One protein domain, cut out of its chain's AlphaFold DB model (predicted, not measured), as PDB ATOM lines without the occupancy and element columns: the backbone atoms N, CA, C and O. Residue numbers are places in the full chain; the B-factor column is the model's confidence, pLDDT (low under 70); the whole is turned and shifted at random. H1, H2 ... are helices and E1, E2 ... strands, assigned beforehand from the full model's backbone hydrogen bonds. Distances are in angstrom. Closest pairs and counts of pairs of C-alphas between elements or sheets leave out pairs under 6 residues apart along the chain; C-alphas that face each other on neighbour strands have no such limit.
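This is residues 50 to 219 of the 221 residues of an uncharacterized protein of Mycoplasma sp. CAG:472 (UniProt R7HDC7). Two strongly twisted sheets stand face to face as a sandwich, E2 E9 E8 E4 E5 on one side and E1 E3 E7 E6 on the other, their strands nearly aligned, with two short helices, H1 and H2, at one end. The printed part has 170 residues, with nine named strands and two named helices in the order E1 E2 E3 H1 H2 E4 E5 E6 E7 E8 E9. The five-stranded sheet is mixed, the four-stranded one antiparallel; the class is mostly strand, with under half of the residues in named elements. The whole is compact, with a radius of gyration of the C-alphas of 15.7 A and spans of 46 by 37 by 32 A.

Find C-alpha 50 at (50.187, 0.971, -14.519), where E1, residues 50 to 52, begins. Next come E2, residues 61 to 64, and E3, residues 71 to 78, 21.1 A long. H1 is residues 90 to 97, 10.8 A, and H2 is residues 100 to 103. From C-alpha 108 at (55.775, -3.082, -28.140), E4 runs 29.5 A to residue 117; E5, residues 120 to 126, spans 18.9 A. E6 is residues 139 to 144, 16.5 A, and E7 residues 171 to 176, 16.9 A. E8, residues 187 to 194, spans 22.0 A, and E9, residues 211 to 218, 23.5 A, ending at C-alpha 218, (33.501, 9.182, -11.993).

In the larger sheet, E2 and E9 are parallel, with N 62 and O 215 2.9 A apart. E9 and E8 form an antiparallel hairpin, with N 189 and O 214 at 2.9 A. E8 and E4 are antiparallel, with N 112 and O 190 at 2.8 A, and E4 and E5 are a hairpin, with N 113 and O 124 at 2.8 A. In the other sheet, look for N 51 and O 76 at 2.8 A between E1 and E3, N 75 and O 172 at 2.8 A between E3 and E7, and N 142 and O 173 at 3.0 A in the hairpin E6 and E7. These pairs are within hydrogen-bond range. The sheets' best planes are 25 degrees apart; the closest C-alphas of E1 and E9, Ile 50 and Asp 212, are 6.3 A apart. H1 only grazes the smaller sheet, with Phe 78 of E3 and Trp 94 the closest C-alphas, 6.3 A. Every O i to N i+4 pair of H1 is within hydrogen-bond range; H2 is too short for one.

The farthest C-alphas, of Ser 100 and Asn 118, are 46.2 A apart. The printed part has no cut. The links E3 to H1, E5 to E6, E6 to E7 and E8 to E9 are long. No printed residue is under 70 in pLDDT.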
ATOM      1  N   ILE A  50      50.711  -0.374 -14.279       98.38
ATOM      2  CA  ILE A  50      50.187   0.971 -14.519       98.38
ATOM      3  C   ILE A  50      50.507   1.862 -13.318       98.38
ATOM      4  O   ILE A  50      50.277   1.489 -12.170       98.38
ATOM      5  N   TYR A  51      50.993   3.072 -13.590       97.56
ATOM      6  CA  TYR A  51      51.347   4.075 -12.586       97.56
ATOM      7  C   TYR A  51      50.599   5.391 -12.814       97.56
ATOM      8  O   TYR A  51      50.475   5.864 -13.950       97.56
ATOM      9  N   ALA A  52      50.146   5.999 -11.718       93.31
ATOM     10  CA  ALA A  52      49.482   7.304 -11.669       93.31
ATOM     11  C   ALA A  52      49.818   8.032 -10.345       93.31
ATOM     12  O   ALA A  52      50.520   7.491  -9.492       93.31
ATOM     13  N   ASP A  53      49.338   9.269 -10.169       72.56
ATOM     14  CA  ASP A  53      49.348  10.011  -8.894       72.56
ATOM     15  C   ASP A  53      50.699  10.019  -8.121       72.56
ATOM     16  O   ASP A  53      50.793   9.574  -6.976       72.56
ATOM     17  N   ASN A  54      51.741  10.626  -8.711       77.44
ATOM     18  CA  ASN A  54      53.121  10.709  -8.180       77.44
ATOM     19  C   ASN A  54      53.884   9.373  -8.172       77.44
ATOM     20  O   ASN A  54      54.491   9.004  -7.161       77.44
ATOM     21  N   ASP A  55      53.881   8.681  -9.311       87.25
ATOM     22  CA  ASP A  55      54.734   7.512  -9.559       87.25
ATOM     23  C   ASP A  55      54.410   6.297  -8.671       87.25
ATOM     24  O   ASP A  55      55.266   5.448  -8.398       87.25
ATOM     25  N   MET A  56      53.159   6.203  -8.218       92.12
ATOM     26  CA  MET A  56      52.639   5.063  -7.469       92.12
ATOM     27  C   MET A  56      51.978   4.073  -8.420       92.12
ATOM     28  O   MET A  56      51.276   4.474  -9.354       92.12
ATOM     29  N   LYS A  57      52.191   2.778  -8.171       94.81
ATOM     30  CA  LYS A  57      51.455   1.728  -8.867       94.81
ATOM     31  C   LYS A  57      49.971   1.900  -8.569       94.81
ATOM     32  O   LYS A  57      49.574   2.175  -7.433       94.81
ATOM     33  N   VAL A  58      49.151   1.755  -9.597       93.19
ATOM     34  CA  VAL A  58      47.705   1.788  -9.442       93.19
ATOM     35  C   VAL A  58      47.247   0.451  -8.881       93.19
ATOM     36  O   VAL A  58      47.564  -0.598  -9.425       93.19
ATOM     37  N   SER A  59      46.524   0.494  -7.765       82.50
ATOM     38  CA  SER A  59      46.157  -0.716  -7.035       82.50
ATOM     39  C   SER A  59      45.017  -1.501  -7.671       82.50
ATOM     40  O   SER A  59      45.049  -2.711  -7.562       82.50
ATOM     41  N   ASP A  60      44.030  -0.819  -8.267       89.75
ATOM     42  CA  ASP A  60      42.892  -1.409  -9.005       89.75
ATOM     43  C   ASP A  60      41.975  -0.310  -9.564       89.75
ATOM     44  O   ASP A  60      41.368  -0.428 -10.629       89.75
ATOM     45  N   THR A  61      41.781   0.762  -8.789       95.75
ATOM     46  CA  THR A  61      40.776   1.790  -9.070       95.75
ATOM     47  C   THR A  61      41.315   3.191  -8.817       95.75
ATOM     48  O   THR A  61      41.847   3.470  -7.747       95.75
ATOM     49  N   LEU A  62      41.062   4.099  -9.760       95.50
ATOM     50  CA  LEU A  62      41.241   5.540  -9.584       95.50
ATOM     51  C   LEU A  62      39.889   6.243  -9.681       95.50
ATOM     52  O   LEU A  62      38.998   5.813 -10.410       95.50
ATOM     53  N   SER A  63      39.704   7.321  -8.925       95.44
ATOM     54  CA  SER A  63      38.426   8.034  -8.855       95.44
ATOM     55  C   SER A  63      38.633   9.530  -9.020       95.44
ATOM     56  O   SER A  63      39.385  10.144  -8.266       95.44
ATOM     57  N   TYR A  64      37.925  10.126  -9.978       95.25
ATOM     58  CA  TYR A  64      38.075  11.536 -10.334       95.25
ATOM     59  C   TYR A  64      36.717  12.207 -10.537       95.25
ATOM     60  O   TYR A  64      35.719  11.558 -10.840       95.25
ATOM     61  N   ASN A  65      36.679  13.533 -10.411       95.69
ATOM     62  CA  ASN A  65      35.531  14.314 -10.866       95.69
ATOM     63  C   ASN A  65      35.674  14.592 -12.360       95.69
ATOM     64  O   ASN A  65      36.618  15.268 -12.773       95.69
ATOM     65  N   TRP A  66      34.732  14.111 -13.168       96.81
ATOM     66  CA  TRP A  66      34.782  14.326 -14.611       96.81
ATOM     67  C   TRP A  66      34.214  15.693 -14.987       96.81
ATOM     68  O   TRP A  66      33.054  16.023 -14.715       96.81
ATOM     69  N   VAL A  67      35.039  16.498 -15.653       96.62
ATOM     70  CA  VAL A  67      34.710  17.873 -16.032       96.62
ATOM     71  C   VAL A  67      34.978  18.063 -17.517       96.62
ATOM     72  O   VAL A  67      36.047  17.703 -17.995       96.62
ATOM     73  N   LEU A  68      34.016  18.659 -18.226       97.19
ATOM     74  CA  LEU A  68      34.095  18.960 -19.659       97.19
ATOM     75  C   LEU A  68      35.477  19.500 -20.064       97.19
ATOM     76  O   LEU A  68      35.915  20.520 -19.523       97.19
ATOM     77  N   LYS A  69      36.121  18.838 -21.037       95.62
ATOM     78  CA  LYS A  69      37.420  19.223 -21.618       95.62
ATOM     79  C   LYS A  69      38.565  19.347 -20.604       95.62
ATOM     80  O   LYS A  69      39.532  20.061 -20.857       95.62
ATOM     81  N   LYS A  70      38.463  18.681 -19.449       97.50
ATOM     82  CA  LYS A  70      39.569  18.543 -18.496       97.50
ATOM     83  C   LYS A  70      40.137  17.135 -18.521       97.50
ATOM     84  O   LYS A  70      39.411  16.164 -18.740       97.50
ATOM     85  N   ASP A  71      41.437  17.063 -18.269       97.25
ATOM     86  CA  ASP A  71      42.152  15.808 -18.085       97.25
ATOM     87  C   ASP A  71      41.588  15.083 -16.850       97.25
ATOM     88  O   ASP A  71      41.388  15.691 -15.796       97.25
ATOM     89  N   ILE A  72      41.297  13.794 -17.013       96.75
ATOM     90  CA  ILE A  72      40.885  12.879 -15.948       96.75
ATOM     91  C   ILE A  72      42.141  12.403 -15.221       96.75
ATOM     92  O   ILE A  72      42.260  12.584 -14.015       96.75
ATOM     93  N   THR A  73      43.075  11.806 -15.966       96.50
ATOM     94  CA  THR A  73      44.340  11.282 -15.441       96.50
ATOM     95  C   THR A  73      45.349  11.023 -16.564       96.50
ATOM     96  O   THR A  73      44.995  11.018 -17.748       96.50
ATOM     97  N   VAL A  74      46.604  10.795 -16.178       96.38
ATOM     98  CA  VAL A  74      47.677  10.283 -17.036       96.38
ATOM     99  C   VAL A  74      48.139   8.957 -16.449       96.38
ATOM    100  O   VAL A  74      48.577   8.905 -15.301       96.38
ATOM    101  N   LEU A  75      48.050   7.902 -17.251       98.19
ATOM    102  CA  LEU A  75      48.501   6.560 -16.915       98.19
ATOM    103  C   LEU A  75      49.843   6.297 -17.591       98.19
ATOM    104  O   LEU A  75      50.042   6.677 -18.745       98.19
ATOM    105  N   ASN A  76      50.751   5.641 -16.878       97.62
ATOM    106  CA  ASN A  76      52.111   5.358 -17.332       97.62
ATOM    107  C   ASN A  76      52.420   3.869 -17.187       97.62
ATOM    108  O   ASN A  76      51.975   3.249 -16.225       97.62
ATOM    109  N   ILE A  77      53.207   3.318 -18.106       97.75
ATOM    110  CA  ILE A  77      53.678   1.933 -18.080       97.75
ATOM    111  C   ILE A  77      55.150   1.921 -17.687       97.75
ATOM    112  O   ILE A  77      55.994   2.484 -18.389       97.75
ATOM    113  N   PHE A  78      55.475   1.195 -16.622       96.50
ATOM    114  CA  PHE A  78      56.854   0.808 -16.331       96.50
ATOM    115  C   PHE A  78      56.971  -0.713 -16.285       96.50
ATOM    116  O   PHE A  78      56.040  -1.403 -15.868       96.50
ATOM    117  N   LEU A  79      58.121  -1.235 -16.720       95.25
ATOM    118  CA  LEU A  79      58.389  -2.676 -16.832       95.25
ATOM    119  C   LEU A  79      58.789  -3.297 -15.483       95.25
ATOM    120  O   LEU A  79      59.818  -3.952 -15.340       95.25
ATOM    121  N   THR A  80      57.977  -3.031 -14.466       94.38
ATOM    122  CA  THR A  80      58.149  -3.494 -13.093       94.38
ATOM    123  C   THR A  80      56.782  -3.646 -12.432       94.38
ATOM    124  O   THR A  80      55.785  -3.121 -12.918       94.38
ATOM    125  N   GLU A  81      56.746  -4.375 -11.321       94.38
ATOM    126  CA  GLU A  81      55.561  -4.545 -10.474       94.38
ATOM    127  C   GLU A  81      55.746  -3.878  -9.100       94.38
ATOM    128  O   GLU A  81      54.954  -4.109  -8.189       94.38
ATOM    129  N   GLU A  82      56.804  -3.079  -8.921       95.12
ATOM    130  CA  GLU A  82      57.062  -2.365  -7.668       95.12
ATOM    131  C   GLU A  82      55.948  -1.360  -7.348       95.12
ATOM    132  O   GLU A  82      55.516  -0.600  -8.208       95.12
ATOM    133  N   GLU A  83      55.542  -1.281  -6.081       95.00
ATOM    134  CA  GLU A  83      54.486  -0.365  -5.612       95.00
ATOM    135  C   GLU A  83      54.756   1.114  -5.920       95.00
ATOM    136  O   GLU A  83      53.838   1.929  -6.003       95.00
ATOM    137  N   LYS A  84      56.027   1.489  -6.066       94.75
ATOM    138  CA  LYS A  84      56.438   2.856  -6.353       94.75
ATOM    139  C   LYS A  84      57.670   2.863  -7.237       94.75
ATOM    140  O   LYS A  84      58.662   2.214  -6.912       94.75
ATOM    141  N   VAL A  85      57.649   3.699  -8.268       94.62
ATOM    142  CA  VAL A  85      58.845   4.023  -9.048       94.62
ATOM    143  C   VAL A  85      59.428   5.364  -8.607       94.62
ATOM    144  O   VAL A  85      58.765   6.206  -8.002       94.62
ATOM    145  N   THR A  86      60.733   5.537  -8.803       92.94
ATOM    146  CA  THR A  86      61.461   6.722  -8.332       92.94
ATOM    147  C   THR A  86      62.465   7.198  -9.370       92.94
ATOM    148  O   THR A  86      63.256   6.402  -9.875       92.94
ATOM    149  N   GLY A  87      62.462   8.504  -9.629       89.25
ATOM    150  CA  GLY A  87      63.362   9.200 -10.548       89.25
ATOM    151  C   GLY A  87      62.862  10.622 -10.795       89.25
ATOM    152  O   GLY A  87      61.885  11.045 -10.178       89.25
ATOM    153  N   SER A  88      63.547  11.370 -11.660       85.56
ATOM    154  CA  SER A  88      63.234  12.790 -11.895       85.56
ATOM    155  C   SER A  88      62.507  13.041 -13.218       85.56
ATOM    156  O   SER A  88      61.882  14.085 -13.385       85.56
ATOM    157  N   TYR A  89      62.609  12.112 -14.171       87.50
ATOM    158  CA  TYR A  89      61.942  12.163 -15.472       87.50
ATOM    159  C   TYR A  89      61.760  10.749 -16.047       87.50
ATOM    160  O   TYR A  89      62.427   9.806 -15.624       87.50
ATOM    161  N   TYR A  90      60.855  10.603 -17.018       91.69
ATOM    162  CA  TYR A  90      60.349   9.302 -17.469       91.69
ATOM    163  C   TYR A  90      61.442   8.327 -17.919       91.69
ATOM    164  O   TYR A  90      61.523   7.218 -17.401       91.69
ATOM    165  N   LYS A  91      62.319   8.745 -18.838       91.81
ATOM    166  CA  LYS A  91      63.409   7.915 -19.374       91.81
ATOM    167  C   LYS A  91      64.398   7.443 -18.298       91.81
ATOM    168  O   LYS A  91      64.884   6.320 -18.371       91.81
ATOM    169  N   GLU A  92      64.668   8.249 -17.268       92.00
ATOM    170  CA  GLU A  92      65.486   7.814 -16.121       92.00
ATOM    171  C   GLU A  92      64.802   6.687 -15.346       92.00
ATOM    172  O   GLU A  92      65.428   5.669 -15.050       92.00
ATOM    173  N   ILE A  93      63.514   6.864 -15.040       93.75
ATOM    174  CA  ILE A  93      62.715   5.853 -14.347       93.75
ATOM    175  C   ILE A  93      62.667   4.580 -15.199       93.75
ATOM    176  O   ILE A  93      62.968   3.495 -14.709       93.75
ATOM    177  N   TRP A  94      62.382   4.711 -16.493       93.94
ATOM    178  CA  TRP A  94      62.351   3.598 -17.433       93.94
ATOM    179  C   TRP A  94      63.655   2.797 -17.428       93.94
ATOM    180  O   TRP A  94      63.619   1.589 -17.205       93.94
ATOM    181  N   ASN A  95      64.804   3.457 -17.588       92.38
ATOM    182  CA  ASN A  95      66.114   2.797 -17.610       92.38
ATOM    183  C   ASN A  95      66.466   2.120 -16.278       92.38
ATOM    184  O   ASN A  95      67.240   1.169 -16.250       92.38
ATOM    185  N   LYS A  96      65.928   2.617 -15.160       93.25
ATOM    186  CA  LYS A  96      66.141   2.024 -13.838       93.25
ATOM    187  C   LYS A  96      65.378   0.712 -13.657       93.25
ATOM    188  O   LYS A  96      65.879  -0.183 -12.980       93.25
ATOM    189  N   TYR A  97      64.171   0.625 -14.211       91.94
ATOM    190  CA  TYR A  97      63.264  -0.508 -14.008       91.94
ATOM    191  C   TYR A  97      63.196  -1.470 -15.197       91.94
ATOM    192  O   TYR A  97      62.666  -2.567 -15.062       91.94
ATOM    193  N   THR A  98      63.769  -1.099 -16.338       90.31
ATOM    194  CA  THR A  98      63.898  -1.976 -17.502       90.31
ATOM    195  C   THR A  98      65.165  -2.814 -17.383       90.31
ATOM    196  O   THR A  98      66.249  -2.300 -17.116       90.31
ATOM    197  N   THR A  99      65.037  -4.126 -17.570       81.31
ATOM    198  CA  THR A  99      66.185  -5.037 -17.584       81.31
ATOM    199  C   THR A  99      66.736  -5.173 -19.001       81.31
ATOM    200  O   THR A  99      65.995  -5.109 -19.983       81.31
ATOM    201  N   SER A 100      68.035  -5.460 -19.119       76.38
ATOM    202  CA  SER A 100      68.661  -5.776 -20.411       76.38
ATOM    203  C   SER A 100      68.078  -7.031 -21.070       76.38
ATOM    204  O   SER A 100      68.226  -7.223 -22.275       76.38
ATOM    205  N   GLU A 101      67.410  -7.895 -20.301       76.88
ATOM    206  CA  GLU A 101      66.636  -9.006 -20.847       76.88
ATOM    207  C   GLU A 101      65.482  -8.481 -21.701       76.88
ATOM    208  O   GLU A 101      65.346  -8.924 -22.834       76.88
ATOM    209  N   TYR A 102      64.717  -7.498 -21.217       82.31
ATOM    210  CA  TYR A 102      63.554  -6.964 -21.931       82.31
ATOM    211  C   TYR A 102      63.923  -6.141 -23.168       82.31
ATOM    212  O   TYR A 102      63.248  -6.248 -24.190       82.31
ATOM    213  N   GLU A 103      65.021  -5.382 -23.115       75.44
ATOM    214  CA  GLU A 103      65.484  -4.545 -24.237       75.44
ATOM    215  C   GLU A 103      65.757  -5.350 -25.518       75.44
ATOM    216  O   GLU A 103      65.633  -4.827 -26.622       75.44
ATOM    217  N   ASN A 104      66.090  -6.638 -25.392       79.25
ATOM    218  CA  ASN A 104      66.418  -7.502 -26.528       79.25
ATOM    219  C   ASN A 104      65.208  -8.244 -27.125       79.25
ATOM    220  O   ASN A 104      65.378  -9.003 -28.081       79.25
ATOM    221  N   LEU A 105      64.000  -8.072 -26.575       81.75
ATOM    222  CA  LEU A 105      62.837  -8.903 -26.919       81.75
ATOM    223  C   LEU A 105      61.879  -8.293 -27.956       81.75
ATOM    224  O   LEU A 105      60.941  -8.970 -28.364       81.75
ATOM    225  N   ASN A 106      62.116  -7.061 -28.420       89.12
ATOM    226  CA  ASN A 106      61.321  -6.366 -29.452       89.12
ATOM    227  C   ASN A 106      59.809  -6.222 -29.164       89.12
ATOM    228  O   ASN A 106      59.037  -5.944 -30.083       89.12
ATOM    229  N   TYR A 107      59.363  -6.403 -27.920       93.62
ATOM    230  CA  TYR A 107      57.965  -6.170 -27.559       93.62
ATOM    231  C   TYR A 107      57.619  -4.681 -27.645       93.62
ATOM    232  O   TYR A 107      58.392  -3.815 -27.231       93.62
ATOM    233  N   LYS A 108      56.416  -4.398 -28.142       95.56
ATOM    234  CA  LYS A 108      55.775  -3.082 -28.140       95.56
ATOM    235  C   LYS A 108      54.806  -2.978 -26.964       95.56
ATOM    236  O   LYS A 108      54.439  -3.983 -26.358       95.56
ATOM    237  N   LEU A 109      54.377  -1.757 -26.659       97.81
ATOM    238  CA  LEU A 109      53.358  -1.474 -25.648       97.81
ATOM    239  C   LEU A 109      52.070  -0.984 -26.302       97.81
ATOM    240  O   LEU A 109      52.110  -0.299 -27.326       97.81
ATOM    241  N   GLY A 110      50.939  -1.342 -25.707       98.25
ATOM    242  CA  GLY A 110      49.617  -0.934 -26.161       98.25
ATOM    243  C   GLY A 110      48.627  -0.821 -25.009       98.25
ATOM    244  O   GLY A 110      48.924  -1.185 -23.867       98.25
ATOM    245  N   TRP A 111      47.449  -0.299 -25.337       98.75
ATOM    246  CA  TRP A 111      46.372  -0.074 -24.379       98.75
ATOM    247  C   TRP A 111      45.069  -0.691 -24.873       98.75
ATOM    248  O   TRP A 111      44.813  -0.721 -26.072       98.75
ATOM    249  N   GLU A 112      44.222  -1.173 -23.971       98.50
ATOM    250  CA  GLU A 112      42.812  -1.433 -24.264       98.50
ATOM    251  C   GLU A 112      41.949  -0.556 -23.384       98.50
ATOM    252  O   GLU A 112      42.269  -0.316 -22.218       98.50
ATOM    253  N   ILE A 113      40.832  -0.103 -23.936       98.38
ATOM    254  CA  ILE A 113      39.840   0.660 -23.203       98.38
ATOM    255  C   ILE A 113      38.451   0.091 -23.433       98.38
ATOM    256  O   ILE A 113      38.095  -0.285 -24.553       98.38
ATOM    257  N   SER A 114      37.640   0.054 -22.378       98.25
ATOM    258  CA  SER A 114      36.214  -0.208 -22.521       98.25
ATOM    259  C   SER A 114      35.352   0.536 -21.521       98.25
ATOM    260  O   SER A 114      35.737   0.749 -20.377       98.25
ATOM    261  N   PHE A 115      34.181   0.947 -21.988       98.38
ATOM    262  CA  PHE A 115      33.172   1.668 -21.223       98.38
ATOM    263  C   PHE A 115      31.837   1.590 -21.965       98.38
ATOM    264  O   PHE A 115      31.785   1.193 -23.128       98.38
ATOM    265  N   GLU A 116      30.749   1.967 -21.308       98.19
ATOM    266  CA  GLU A 116      29.418   1.999 -21.898       98.19
ATOM    267  C   GLU A 116      28.967   3.431 -22.154       98.19
ATOM    268  O   GLU A 116      29.138   4.314 -21.311       98.19
ATOM    269  N   VAL A 117      28.351   3.647 -23.313       96.62
ATOM    270  CA  VAL A 117      27.684   4.894 -23.683       96.62
ATOM    271  C   VAL A 117      26.262   4.563 -24.089       96.62
ATOM    272  O   VAL A 117      26.050   3.772 -25.002       96.62
ATOM    273  N   ASN A 118      25.275   5.173 -23.432       89.06
ATOM    274  CA  ASN A 118      23.853   4.966 -23.744       89.06
ATOM    275  C   ASN A 118      23.427   3.478 -23.805       89.06
ATOM    276  O   ASN A 118      22.540   3.118 -24.577       89.06
ATOM    277  N   GLY A 119      24.053   2.613 -22.997       88.06
ATOM    278  CA  GLY A 119      23.788   1.169 -22.968       88.06
ATOM    279  C   GLY A 119      24.506   0.342 -24.044       88.06
ATOM    280  O   GLY A 119      24.286  -0.865 -24.116       88.06
ATOM    281  N   GLU A 120      25.365   0.954 -24.862       95.56
ATOM    282  CA  GLU A 120      26.240   0.254 -25.804       95.56
ATOM    283  C   GLU A 120      27.675   0.209 -25.279       95.56
ATOM    284  O   GLU A 120      28.236   1.225 -24.866       95.56
ATOM    285  N   LYS A 121      28.293  -0.975 -25.324       96.56
ATOM    286  CA  LYS A 121      29.694  -1.150 -24.942       96.56
ATOM    287  C   LYS A 121      30.614  -0.674 -26.062       96.56
ATOM    288  O   LYS A 121      30.603  -1.220 -27.164       96.56
ATOM    289  N   ILE A 122      31.478   0.276 -25.737       97.00
ATOM    290  CA  ILE A 122      32.646   0.640 -26.531       97.00
ATOM    291  C   ILE A 122      33.827  -0.182 -26.012       97.00
ATOM    292  O   ILE A 122      34.080  -0.234 -24.810       97.00
ATOM    293  N   HIS A 123      34.542  -0.839 -26.921       97.00
ATOM    294  CA  HIS A 123      35.815  -1.500 -26.647       97.00
ATOM    295  C   HIS A 123      36.796  -1.189 -27.774       97.00
ATOM    296  O   HIS A 123      36.445  -1.336 -28.951       97.00
ATOM    297  N   LYS A 124      38.017  -0.779 -27.422       97.62
ATOM    298  CA  LYS A 124      39.093  -0.544 -28.382       97.62
ATOM    299  C   LYS A 124      40.452  -0.923 -27.825       97.62
ATOM    300  O   LYS A 124      40.841  -0.460 -26.760       97.62
ATOM    301  N   THR A 125      41.181  -1.678 -28.629       98.38
ATOM    302  CA  THR A 125      42.631  -1.824 -28.548       98.38
ATOM    303  C   THR A 125      43.262  -0.647 -29.285       98.38
ATOM    304  O   THR A 125      42.848  -0.312 -30.396       98.38
ATOM    305  N   ILE A 126      44.214   0.012 -28.637       98.44
ATOM    306  CA  ILE A 126      44.825   1.274 -29.046       98.44
ATOM    307  C   ILE A 126      46.324   1.031 -29.198       98.44
ATOM    308  O   ILE A 126      47.055   0.894 -28.213       98.44
ATOM    309  N   LEU A 127      46.770   0.973 -30.451       97.94
ATOM    310  CA  LEU A 127      48.169   0.793 -30.851       97.94
ATOM    311  C   LEU A 127      48.725   2.029 -31.571       97.94
ATOM    312  O   LEU A 127      49.912   2.080 -31.887       97.94
ATOM    313  N   LYS A 128      47.871   3.016 -31.854       98.06
ATOM    314  CA  LYS A 128      48.204   4.321 -32.434       98.06
ATOM    315  C   LYS A 128      47.088   5.341 -32.140       98.06
ATOM    316  O   LYS A 128      45.977   4.934 -31.791       98.06
ATOM    317  N   PRO A 129      47.343   6.654 -32.295       98.00
ATOM    318  CA  PRO A 129      46.361   7.697 -31.978       98.00
ATOM    319  C   PRO A 129      44.984   7.500 -32.640       98.00
ATOM    320  O   PRO A 129      43.959   7.513 -31.949       98.00
ATOM    321  N   SER A 130      44.946   7.228 -33.950       98.19
ATOM    322  CA  SER A 130      43.690   7.121 -34.711       98.19
ATOM    323  C   SER A 130      42.756   5.983 -34.280       98.19
ATOM    324  O   SER A 130      41.564   6.025 -34.592       98.19
ATOM    325  N   ASP A 131      43.235   5.000 -33.510       98.19
ATOM    326  CA  ASP A 131      42.402   3.887 -33.024       98.19
ATOM    327  C   ASP A 131      41.299   4.350 -32.056       98.19
ATOM    328  O   ASP A 131      40.270   3.682 -31.899       98.19
ATOM    329  N   SER A 132      41.494   5.513 -31.428       97.31
ATOM    330  CA  SER A 132      40.605   6.059 -30.398       97.31
ATOM    331  C   SER A 132      39.722   7.228 -30.851       97.31
ATOM    332  O   SER A 132      38.704   7.510 -30.219       97.31
ATOM    333  N   GLU A 133      40.026   7.853 -31.992       96.38
ATOM    334  CA  GLU A 133      39.333   9.058 -32.487       96.38
ATOM    335  C   GLU A 133      37.810   8.892 -32.611       96.38
ATOM    336  O   GLU A 133      37.047   9.830 -32.370       96.38
ATOM    337  N   SER A 134      37.351   7.679 -32.938       96.56
ATOM    338  CA  SER A 134      35.926   7.368 -33.126       96.56
ATOM    339  C   SER A 134      35.041   7.655 -31.904       96.56
ATOM    340  O   SER A 134      33.834   7.829 -32.067       96.56
ATOM    341  N   PHE A 135      35.615   7.736 -30.698       97.50
ATOM    342  CA  PHE A 135      34.879   7.978 -29.454       97.50
ATOM    343  C   PHE A 135      35.304   9.260 -28.711       97.50
ATOM    344  O   PHE A 135      34.865   9.479 -27.580       97.50
ATOM    345  N   TYR A 136      36.067  10.162 -29.347       97.94
ATOM    346  CA  TYR A 136      36.557  11.413 -28.728       97.94
ATOM    347  C   TYR A 136      35.462  12.368 -28.258       97.94
ATOM    348  O   TYR A 136      35.687  13.187 -27.366       97.94
ATOM    349  N   ASN A 137      34.247  12.258 -28.800       98.00
ATOM    350  CA  ASN A 137      33.122  13.006 -28.251       98.00
ATOM    351  C   ASN A 137      32.864  12.638 -26.785       98.00
ATOM    352  O   ASN A 137      32.459  13.506 -26.025       98.00
ATOM    353  N   TYR A 138      33.150  11.409 -26.359       98.06
ATOM    354  CA  TYR A 138      32.953  10.950 -24.983       98.06
ATOM    355  C   TYR A 138      34.248  11.015 -24.175       98.06
ATOM    356  O   TYR A 138      34.273  11.578 -23.078       98.06
ATOM    357  N   LEU A 139      35.325  10.474 -24.741       98.38
ATOM    358  CA  LEU A 139      36.610  10.311 -24.080       98.38
ATOM    359  C   LEU A 139      37.733  10.543 -25.088       98.38
ATOM    360  O   LEU A 139      37.919   9.761 -26.016       98.38
ATOM    361  N   GLU A 140      38.469  11.629 -24.912       98.56
ATOM    362  CA  GLU A 140      39.651  11.928 -25.712       98.56
ATOM    363  C   GLU A 140      40.859  11.197 -25.123       98.56
ATOM    364  O   GLU A 140      41.046  11.173 -23.900       98.56
ATOM    365  N   ILE A 141      41.676  10.617 -26.000       98.44
ATOM    366  CA  ILE A 141      42.875   9.867 -25.638       98.44
ATOM    367  C   ILE A 141      44.087  10.516 -26.297       98.44
ATOM    368  O   ILE A 141      44.068  10.848 -27.477       98.44
ATOM    369  N   TYR A 142      45.160  10.686 -25.532       98.19
ATOM    370  CA  TYR A 142      46.435  11.177 -26.048       98.19
ATOM    371  C   TYR A 142      47.550  10.227 -25.622       98.19
ATOM    372  O   TYR A 142      47.693   9.921 -24.438       98.19
ATOM    373  N   LEU A 143      48.323   9.755 -26.595       98.44
ATOM    374  CA  LEU A 143      49.382   8.765 -26.412       98.44
ATOM    375  C   LEU A 143      50.748   9.441 -26.385       98.44
ATOM    376  O   LEU A 143      50.950  10.426 -27.093       98.44
ATOM    377  N   TYR A 144      51.689   8.912 -25.609       97.38
ATOM    378  CA  TYR A 144      53.031   9.480 -25.497       97.38
ATOM    379  C   TYR A 144      54.111   8.402 -25.476       97.38
ATOM    380  O   TYR A 144      53.900   7.315 -24.934       97.38
ATOM    381  N   ASP A 145      55.276   8.759 -26.016       95.88
ATOM    382  CA  ASP A 145      56.528   8.024 -25.855       95.88
ATOM    383  C   ASP A 145      57.427   8.772 -24.868       95.88
ATOM    384  O   ASP A 145      58.118   9.732 -25.214       95.88
ATOM    385  N   GLY A 146      57.372   8.355 -23.605       93.44
ATOM    386  CA  GLY A 146      58.168   8.952 -22.537       93.44
ATOM    387  C   GLY A 146      59.626   8.487 -22.529       93.44
ATOM    388  O   GLY A 146      60.453   9.082 -21.839       93.44
ATOM    389  N   VAL A 147      59.965   7.429 -23.270       92.12
ATOM    390  CA  VAL A 147      61.312   6.833 -23.277       92.12
ATOM    391  C   VAL A 147      62.214   7.561 -24.258       92.12
ATOM    392  O   VAL A 147      63.374   7.840 -23.948       92.12
ATOM    393  N   HIS A 148      61.677   7.898 -25.427       91.31
ATOM    394  CA  HIS A 148      62.404   8.605 -26.476       91.31
ATOM    395  C   HIS A 148      62.293  10.128 -26.371       91.31
ATOM    396  O   HIS A 148      62.894  10.834 -27.177       91.31
ATOM    397  N   HIS A 149      61.577  10.647 -25.372       87.25
ATOM    398  CA  HIS A 149      61.560  12.078 -25.078       87.25
ATOM    399  C   HIS A 149      62.870  12.526 -24.415       87.25
ATOM    400  O   HIS A 149      63.279  11.984 -23.382       87.25
ATOM    401  N   GLU A 150      63.540  13.524 -25.000       84.75
ATOM    402  CA  GLU A 150      64.782  14.073 -24.457       84.75
ATOM    403  C   GLU A 150      64.539  15.254 -23.507       84.75
ATOM    404  O   GLU A 150      63.603  16.052 -23.634       84.75
ATOM    405  N   TYR A 151      65.440  15.401 -22.534       80.69
ATOM    406  CA  TYR A 151      65.349  16.469 -21.545       80.69
ATOM    407  C   TYR A 151      65.424  17.858 -22.198       80.69
ATOM    408  O   TYR A 151      66.390  18.193 -22.882       80.69
ATOM    409  N   GLY A 152      64.430  18.701 -21.908       81.06
ATOM    410  CA  GLY A 152      64.352  20.074 -22.413       81.06
ATOM    411  C   GLY A 152      63.644  20.216 -23.761       81.06
ATOM    412  O   GLY A 152      63.457  21.346 -24.217       81.06
ATOM    413  N   GLU A 153      63.211  19.116 -24.379       86.31
ATOM    414  CA  GLU A 153      62.391  19.158 -25.587       86.31
ATOM    415  C   GLU A 153      60.913  19.395 -25.272       86.31
ATOM    416  O   GLU A 153      60.409  19.069 -24.193       86.31
ATOM    417  N   TRP A 154      60.192  19.950 -26.246       83.44
ATOM    418  CA  TRP A 154      58.743  20.069 -26.157       83.44
ATOM    419  C   TRP A 154      58.108  18.677 -26.109       83.44
ATOM    420  O   TRP A 154      58.308  17.877 -27.017       83.44
ATOM    421  N   TYR A 155      57.333  18.399 -25.061       84.31
ATOM    422  CA  TYR A 155      56.655  17.116 -24.903       84.31
ATOM    423  C   TYR A 155      55.223  17.201 -25.439       84.31
ATOM    424  O   TYR A 155      54.335  17.768 -24.795       84.31
ATOM    425  N   SER A 156      55.004  16.668 -26.640       91.56
ATOM    426  CA  SER A 156      53.681  16.523 -27.257       91.56
ATOM    427  C   SER A 156      53.231  15.067 -27.287       91.56
ATOM    428  O   SER A 156      54.032  14.148 -27.151       91.56
ATOM    429  N   HIS A 157      51.925  14.875 -27.460       95.00
ATOM    430  CA  HIS A 157      51.383  13.557 -27.766       95.00
ATOM    431  C   HIS A 157      51.829  13.113 -29.162       95.00
ATOM    432  O   HIS A 157      52.101  13.955 -30.019       95.00
ATOM    433  N   LEU A 158      51.857  11.800 -29.364       96.94
ATOM    434  CA  LEU A 158      52.174  11.157 -30.629       96.94
ATOM    435  C   LEU A 158      51.081  11.423 -31.665       96.94
ATOM    436  O   LEU A 158      49.886  11.375 -31.360       96.94
ATOM    437  N   LEU A 159      51.503  11.618 -32.907       96.94
ATOM    438  CA  LEU A 159      50.681  11.565 -34.107       96.94
ATOM    439  C   LEU A 159      50.863  10.215 -34.816       96.94
ATOM    440  O   LEU A 159      51.888   9.552 -34.678       96.94
ATOM    441  N   ASP A 160      49.887   9.812 -35.632       97.25
ATOM    442  CA  ASP A 160      49.942   8.550 -36.388       97.25
ATOM    443  C   ASP A 160      51.225   8.402 -37.227       97.25
ATOM    444  O   ASP A 160      51.771   7.307 -37.342       97.25
ATOM    445  N   ASN A 161      51.729   9.499 -37.803       96.25
ATOM    446  CA  ASN A 161      52.951   9.512 -38.613       96.25
ATOM    447  C   ASN A 161      54.253   9.448 -37.792       96.25
ATOM    448  O   ASN A 161      55.327   9.365 -38.388       96.25
ATOM    449  N   GLU A 162      54.169   9.503 -36.463       94.69
ATOM    450  CA  GLU A 162      55.295   9.371 -35.528       94.69
ATOM    451  C   GLU A 162      55.383   7.956 -34.932       94.69
ATOM    452  O   GLU A 162      56.358   7.625 -34.255       94.69
ATOM    453  N   ILE A 163      54.396   7.094 -35.207       95.81
ATOM    454  CA  ILE A 163      54.435   5.683 -34.824       95.81
ATOM    455  C   ILE A 163      55.370   4.926 -35.773       95.81
ATOM    456  O   ILE A 163      55.097   4.753 -36.962       95.81
ATOM    457  N   THR A 164      56.484   4.455 -35.224       94.06
ATOM    458  CA  THR A 164      57.516   3.669 -35.907       94.06
ATOM    459  C   THR A 164      57.756   2.352 -35.169       94.06
ATOM    460  O   THR A 164      57.139   2.076 -34.140       94.06
ATOM    461  N   ASP A 165      58.679   1.525 -35.662       91.06
ATOM    462  CA  ASP A 165      59.066   0.298 -34.958       91.06
ATOM    463  C   ASP A 165      59.800   0.542 -33.637       91.06
ATOM    464  O   ASP A 165      59.758  -0.323 -32.770       91.06
ATOM    465  N   ASN A 166      60.399   1.722 -33.462       91.19
ATOM    466  CA  ASN A 166      61.090   2.092 -32.228       91.19
ATOM    467  C   ASN A 166      60.173   2.795 -31.220       91.19
ATOM    468  O   ASN A 166      60.580   3.012 -30.087       91.19
ATOM    469  N   THR A 167      58.963   3.186 -31.621       93.94
ATOM    470  CA  THR A 167      58.064   3.949 -30.753       93.94
ATOM    471  C   THR A 167      57.529   3.064 -29.629       93.94
ATOM    472  O   THR A 167      57.011   1.972 -29.877       93.94
ATOM    473  N   LEU A 168      57.594   3.561 -28.395       95.12
ATOM    474  CA  LEU A 168      57.027   2.918 -27.214       95.12
ATOM    475  C   LEU A 168      55.876   3.767 -26.677       95.12
ATOM    476  O   LEU A 168      56.084   4.871 -26.190       95.12
ATOM    477  N   ILE A 169      54.650   3.249 -26.740       97.50
ATOM    478  CA  ILE A 169      53.454   3.957 -26.259       97.50
ATOM    479  C   ILE A 169      53.351   3.785 -24.743       97.50
ATOM    480  O   ILE A 169      52.574   2.979 -24.228       97.50
ATOM    481  N   THR A 170      54.197   4.509 -24.021       97.12
ATOM    482  CA  THR A 170      54.419   4.297 -22.590       97.12
ATOM    483  C   THR A 170      53.406   5.008 -21.711       97.12
ATOM    484  O   THR A 170      53.211   4.598 -20.571       97.12
ATOM    485  N   SER A 171      52.745   6.049 -22.218       97.62
ATOM    486  CA  SER A 171      51.749   6.787 -21.441       97.62
ATOM    487  C   SER A 171      50.485   7.064 -22.237       97.62
ATOM    488  O   SER A 171      50.521   7.309 -23.445       97.62
ATOM    489  N   MET A 172      49.365   7.090 -21.520       98.25
ATOM    490  CA  MET A 172      48.053   7.432 -22.047       98.25
ATOM    491  C   MET A 172      47.385   8.467 -21.144       98.25
ATOM    492  O   MET A 172      47.211   8.255 -19.945       98.25
ATOM    493  N   LYS A 173      46.983   9.595 -21.729       98.06
ATOM    494  CA  LYS A 173      46.193  10.625 -21.059       98.06
ATOM    495  C   LYS A 173      44.734  10.518 -21.465       98.06
ATOM    496  O   LYS A 173      44.430  10.434 -22.651       98.06
ATOM    497  N   LEU A 174      43.857  10.572 -20.467       98.38
ATOM    498  CA  LEU A 174      42.411  10.533 -20.630       98.38
ATOM    499  C   LEU A 174      41.850  11.932 -20.372       98.38
ATOM    500  O   LEU A 174      42.111  12.510 -19.317       98.38
ATOM    501  N   THR A 175      41.046  12.456 -21.292       98.44
ATOM    502  CA  THR A 175      40.431  13.787 -21.188       98.44
ATOM    503  C   THR A 175      38.938  13.687 -21.490       98.44
ATOM    504  O   THR A 175      38.521  13.008 -22.426       98.44
ATOM    505  N   CYS A 176      38.099  14.362 -20.702       98.38
ATOM    506  CA  CYS A 176      36.656  14.347 -20.940       98.38
ATOM    507  C   CYS A 176      36.303  15.004 -22.281       98.38
ATOM    508  O   CYS A 176      36.558  16.199 -22.475       98.38
ATOM    509  N   GLY A 177      35.620  14.257 -23.151       98.12
ATOM    510  CA  GLY A 177      35.051  14.775 -24.391       98.12
ATOM    511  C   GLY A 177      33.851  15.703 -24.160       98.12
ATOM    512  O   GLY A 177      33.450  15.989 -23.029       98.12
ATOM    513  N   SER A 178      33.261  16.198 -25.248       98.00
ATOM    514  CA  SER A 178      32.098  17.101 -25.201       98.00
ATOM    515  C   SER A 178      30.845  16.459 -24.588       98.00
ATOM    516  O   SER A 178      30.100  17.113 -23.859       98.00
ATOM    517  N   ASP A 179      30.669  15.165 -24.830       97.19
ATOM    518  CA  ASP A 179      29.516  14.337 -24.484       97.19
ATOM    519  C   ASP A 179      29.850  13.315 -23.383       97.19
ATOM    520  O   ASP A 179      29.137  12.329 -23.213       97.19
ATOM    521  N   TYR A 180      30.915  13.543 -22.603       96.94
ATOM    522  CA  TYR A 180      31.399  12.624 -21.559       96.94
ATOM    523  C   TYR A 180      30.321  12.181 -20.552       96.94
ATOM    524  O   TYR A 180      30.418  11.111 -19.965       96.94
ATOM    525  N   LYS A 181      29.266  12.985 -20.362       95.56
ATOM    526  CA  LYS A 181      28.122  12.665 -19.488       95.56
ATOM    527  C   LYS A 181      27.269  11.493 -19.978       95.56
ATOM    528  O   LYS A 181      26.450  11.001 -19.213       95.56
ATOM    529  N   ASN A 182      27.429  11.082 -21.234       96.56
ATOM    530  CA  ASN A 182      26.736   9.928 -21.798       96.56
ATOM    531  C   ASN A 182      27.461   8.609 -21.500       96.56
ATOM    532  O   ASN A 182      26.917   7.553 -21.812       96.56
ATOM    533  N   ILE A 183      28.668   8.657 -20.921       97.25
ATOM    534  CA  ILE A 183      29.332   7.473 -20.379       97.25
ATOM    535  C   ILE A 183      28.570   7.052 -19.118       97.25
ATOM    536  O   ILE A 183      28.443   7.840 -18.182       97.25
ATOM    537  N   THR A 184      28.043   5.830 -19.113       95.94
ATOM    538  CA  THR A 184      27.158   5.308 -18.055       95.94
ATOM    539  C   THR A 184      27.807   4.240 -17.180       95.94
ATOM    540  O   THR A 184      27.165   3.739 -16.260       95.94
ATOM    541  N   SER A 185      29.060   3.877 -17.457       97.19
ATOM    542  CA  SER A 185      29.838   2.909 -16.684       97.19
ATOM    543  C   SER A 185      31.151   3.511 -16.190       97.19
ATOM    544  O   SER A 185      31.574   4.583 -16.628       97.19
ATOM    545  N   ASP A 186      31.846   2.764 -15.337       97.75
ATOM    546  CA  ASP A 186      33.276   2.974 -15.129       97.75
ATOM    547  C   ASP A 186      34.048   2.730 -16.444       97.75
ATOM    548  O   ASP A 186      33.574   2.017 -17.340       97.75
ATOM    549  N   ILE A 187      35.237   3.324 -16.568       98.38
ATOM    550  CA  ILE A 187      36.146   3.094 -17.699       98.38
ATOM    551  C   ILE A 187      37.175   2.049 -17.280       98.38
ATOM    552  O   ILE A 187      37.938   2.271 -16.343       98.38
ATOM    553  N   TYR A 188      37.237   0.936 -17.996       98.44
ATOM    554  CA  TYR A 188      38.264  -0.084 -17.821       98.44
ATOM    555  C   TYR A 188      39.422   0.195 -18.768       98.44
ATOM    556  O   TYR A 188      39.201   0.367 -19.968       98.44
ATOM    557  N   VAL A 189      40.639   0.216 -18.233       98.62
ATOM    558  CA  VAL A 189      41.875   0.389 -18.993       98.62
ATOM    559  C   VAL A 189      42.792  -0.797 -18.727       98.62
ATOM    560  O   VAL A 189      43.031  -1.142 -17.573       98.62
ATOM    561  N   LYS A 190      43.342  -1.379 -19.788       98.62
ATOM    562  CA  LYS A 190      44.404  -2.387 -19.738       98.62
ATOM    563  C   LYS A 190      45.649  -1.828 -20.413       98.62
ATOM    564  O   LYS A 190      45.549  -1.300 -21.515       98.62
ATOM    565  N   ALA A 191      46.805  -1.966 -19.782       98.69
ATOM    566  CA  ALA A 191      48.105  -1.802 -20.421       98.69
ATOM    567  C   ALA A 191      48.681  -3.184 -20.713       98.69
ATOM    568  O   ALA A 191      48.566  -4.075 -19.876       98.69
ATOM    569  N   PHE A 192      49.321  -3.375 -21.859       98.69
ATOM    570  CA  PHE A 192      49.916  -4.663 -22.208       98.69
ATOM    571  C   PHE A 192      51.183  -4.503 -23.039       98.69
ATOM    572  O   PHE A 192      51.424  -3.457 -23.647       98.69
ATOM    573  N   SER A 193      51.979  -5.572 -23.089       97.75
ATOM    574  CA  SER A 193      53.077  -5.694 -24.044       97.75
ATOM    575  C   SER A 193      52.792  -6.799 -25.059       97.75
ATOM    576  O   SER A 193      52.246  -7.841 -24.713       97.75
ATOM    577  N   TYR A 194      53.129  -6.573 -26.326       96.69
ATOM    578  CA  TYR A 194      52.812  -7.487 -27.429       96.69
ATOM    579  C   TYR A 194      53.946  -7.523 -28.454       96.69
ATOM    580  O   TYR A 194      54.734  -6.584 -28.559       96.69
ATOM    581  N   LEU A 195      54.044  -8.614 -29.204       94.12
ATOM    582  CA  LEU A 195      55.065  -8.830 -30.225       94.12
ATOM    583  C   LEU A 195      54.456  -8.922 -31.625       94.12
ATOM    584  O   LEU A 195      55.041  -8.434 -32.590       94.12
ATOM    585  N   THR A 196      53.292  -9.561 -31.762       93.00
ATOM    586  CA  THR A 196      52.686  -9.850 -33.066       93.00
ATOM    587  C   THR A 196      51.165  -9.743 -33.034       93.00
ATOM    588  O   THR A 196      50.541  -9.708 -31.979       93.00
ATOM    589  N   ASN A 197      50.541  -9.789 -34.213       92.44
ATOM    590  CA  ASN A 197      49.081  -9.853 -34.317       92.44
ATOM    591  C   ASN A 197      48.481 -11.121 -33.685       92.44
ATOM    592  O   ASN A 197      47.290 -11.138 -33.398       92.44
ATOM    593  N   ASN A 198      49.282 -12.166 -33.441       93.69
ATOM    594  CA  ASN A 198      48.810 -13.353 -32.732       93.69
ATOM    595  C   ASN A 198      48.565 -13.082 -31.244       93.69
ATOM    596  O   ASN A 198      47.931 -13.911 -30.604       93.69
ATOM    597  N   ASP A 199      49.013 -11.959 -30.685       96.31
ATOM    598  CA  ASP A 199      48.726 -11.596 -29.291       96.31
ATOM    599  C   ASP A 199      47.308 -11.026 -29.114       96.31
ATOM    600  O   ASP A 199      46.895 -10.719 -27.995       96.31
ATOM    601  N   PHE A 200      46.541 -10.937 -30.207       96.44
ATOM    602  CA  PHE A 200      45.146 -10.511 -30.225       96.44
ATOM    603  C   PHE A 200      44.231 -11.643 -30.709       96.44
ATOM    604  O   PHE A 200      44.615 -12.472 -31.540       96.44
ATOM    605  N   ASP A 201      43.023 -11.710 -30.158       94.81
ATOM    606  CA  ASP A 201      41.988 -12.647 -30.586       94.81
ATOM    607  C   ASP A 201      41.258 -12.175 -31.858       94.81
ATOM    608  O   ASP A 201      41.539 -11.119 -32.426       94.81
ATOM    609  N   GLU A 202      40.300 -12.975 -32.324       93.56
ATOM    610  CA  GLU A 202      39.513 -12.680 -33.528       93.56
ATOM    611  C   GLU A 202      38.674 -11.394 -33.437       93.56
ATOM    612  O   GLU A 202      38.306 -10.823 -34.463       93.56
ATOM    613  N   ASN A 203      38.390 -10.924 -32.220       93.12
ATOM    614  CA  ASN A 203      37.653  -9.695 -31.958       93.12
ATOM    615  C   ASN A 203      38.599  -8.501 -31.709       93.12
ATOM    616  O   ASN A 203      38.135  -7.389 -31.446       93.12
ATOM    617  N   GLY A 204      39.913  -8.723 -31.813       92.75
ATOM    618  CA  GLY A 204      40.962  -7.732 -31.611       92.75
ATOM    619  C   GLY A 204      41.387  -7.546 -30.157       92.75
ATOM    620  O   GLY A 204      42.150  -6.626 -29.897       92.75
ATOM    621  N   TYR A 205      40.928  -8.382 -29.223       95.81
ATOM    622  CA  TYR A 205      41.251  -8.259 -27.800       95.81
ATOM    623  C   TYR A 205      42.619  -8.861 -27.526       95.81
ATOM    624  O   TYR A 205      42.917  -9.972 -27.966       95.81
ATOM    625  N   TYR A 206      43.433  -8.169 -26.743       97.56
ATOM    626  CA  TYR A 206      44.693  -8.689 -26.252       97.56
ATOM    627  C   TYR A 206      44.439  -9.927 -25.386       97.56
ATOM    628  O   TYR A 206      43.711  -9.880 -24.388       97.56
ATOM    629  N   ARG A 207      45.062 -11.040 -25.779       96.38
ATOM    630  CA  ARG A 207      44.912 -12.365 -25.155       96.38
ATOM    631  C   ARG A 207      46.182 -12.860 -24.461       96.38
ATOM    632  O   ARG A 207      46.243 -14.024 -24.065       96.38
ATOM    633  N   GLY A 208      47.199 -12.008 -24.358       96.19
ATOM    634  CA  GLY A 208      48.439 -12.335 -23.666       96.19
ATOM    635  C   GLY A 208      48.373 -12.154 -22.145       96.19
ATOM    636  O   GLY A 208      47.390 -11.674 -21.587       96.19
ATOM    637  N   LYS A 209      49.449 -12.548 -21.465       96.25
ATOM    638  CA  LYS A 209      49.616 -12.611 -20.007       96.25
ATOM    639  C   LYS A 209      50.413 -11.438 -19.444       96.25
ATOM    640  O   LYS A 209      50.422 -11.239 -18.236       96.25
ATOM    641  N   SER A 210      51.115 -10.692 -20.298       97.25
ATOM    642  CA  SER A 210      51.840  -9.486 -19.896       97.25
ATOM    643  C   SER A 210      50.898  -8.294 -19.972       97.25
ATOM    644  O   SER A 210      50.757  -7.680 -21.035       97.25
ATOM    645  N   TYR A 211      50.190  -8.027 -18.880       98.25
ATOM    646  CA  TYR A 211      49.293  -6.887 -18.772       98.25
ATOM    647  C   TYR A 211      49.087  -6.457 -17.317       98.25
ATOM    648  O   TYR A 211      49.365  -7.217 -16.390       98.25
ATOM    649  N   ASP A 212      48.566  -5.247 -17.150       98.44
ATOM    650  CA  ASP A 212      48.012  -4.733 -15.897       98.44
ATOM    651  C   ASP A 212      46.740  -3.925 -16.204       98.44
ATOM    652  O   ASP A 212      46.555  -3.458 -17.335       98.44
ATOM    653  N   GLU A 213      45.839  -3.790 -15.232       98.12
ATOM    654  CA  GLU A 213      44.502  -3.216 -15.435       98.12
ATOM    655  C   GLU A 213      44.137  -2.201 -14.353       98.12
ATOM    656  O   GLU A 213      44.526  -2.302 -13.195       98.12
ATOM    657  N   VAL A 214      43.328  -1.214 -14.733       98.19
ATOM    658  CA  VAL A 214      42.752  -0.235 -13.813       98.19
ATOM    659  C   VAL A 214      41.323   0.105 -14.216       98.19
ATOM    660  O   VAL A 214      40.987   0.239 -15.392       98.19
ATOM    661  N   THR A 215      40.481   0.320 -13.210       98.44
ATOM    662  CA  THR A 215      39.151   0.918 -13.355       98.44
ATOM    663  C   THR A 215      39.183   2.408 -12.999       98.44
ATOM    664  O   THR A 215      39.594   2.792 -11.904       98.44
ATOM    665  N   ILE A 216      38.710   3.273 -13.892       97.88
ATOM    666  CA  ILE A 216      38.583   4.716 -13.670       97.88
ATOM    667  C   ILE A 216      37.119   5.061 -13.413       97.88
ATOM    668  O   ILE A 216      36.257   4.855 -14.269       97.88
ATOM    669  N   LYS A 217      36.846   5.633 -12.239       97.38
ATOM    670  CA  LYS A 217      35.497   5.979 -11.781       97.38
ATOM    671  C   LYS A 217      35.239   7.472 -11.838       97.38
ATOM    672  O   LYS A 217      36.117   8.287 -11.532       97.38
ATOM    673  N   ASN A 218      33.999   7.825 -12.155       95.56
ATOM    674  CA  ASN A 218      33.501   9.182 -11.993       95.56
ATOM    675  C   ASN A 218      32.882   9.343 -10.602       95.56
ATOM    676  O   ASN A 218      31.882   8.706 -10.290       95.56
ATOM    677  N   LEU A 219      33.419  10.250  -9.789       92.62
ATOM    678  CA  LEU A 219      32.861  10.588  -8.471       92.62
ATOM    679  C   LEU A 219      31.515  11.326  -8.549       92.62
ATOM    680  O   LEU A 219      30.857  11.511  -7.530       92.62
TER     681      LEU A 219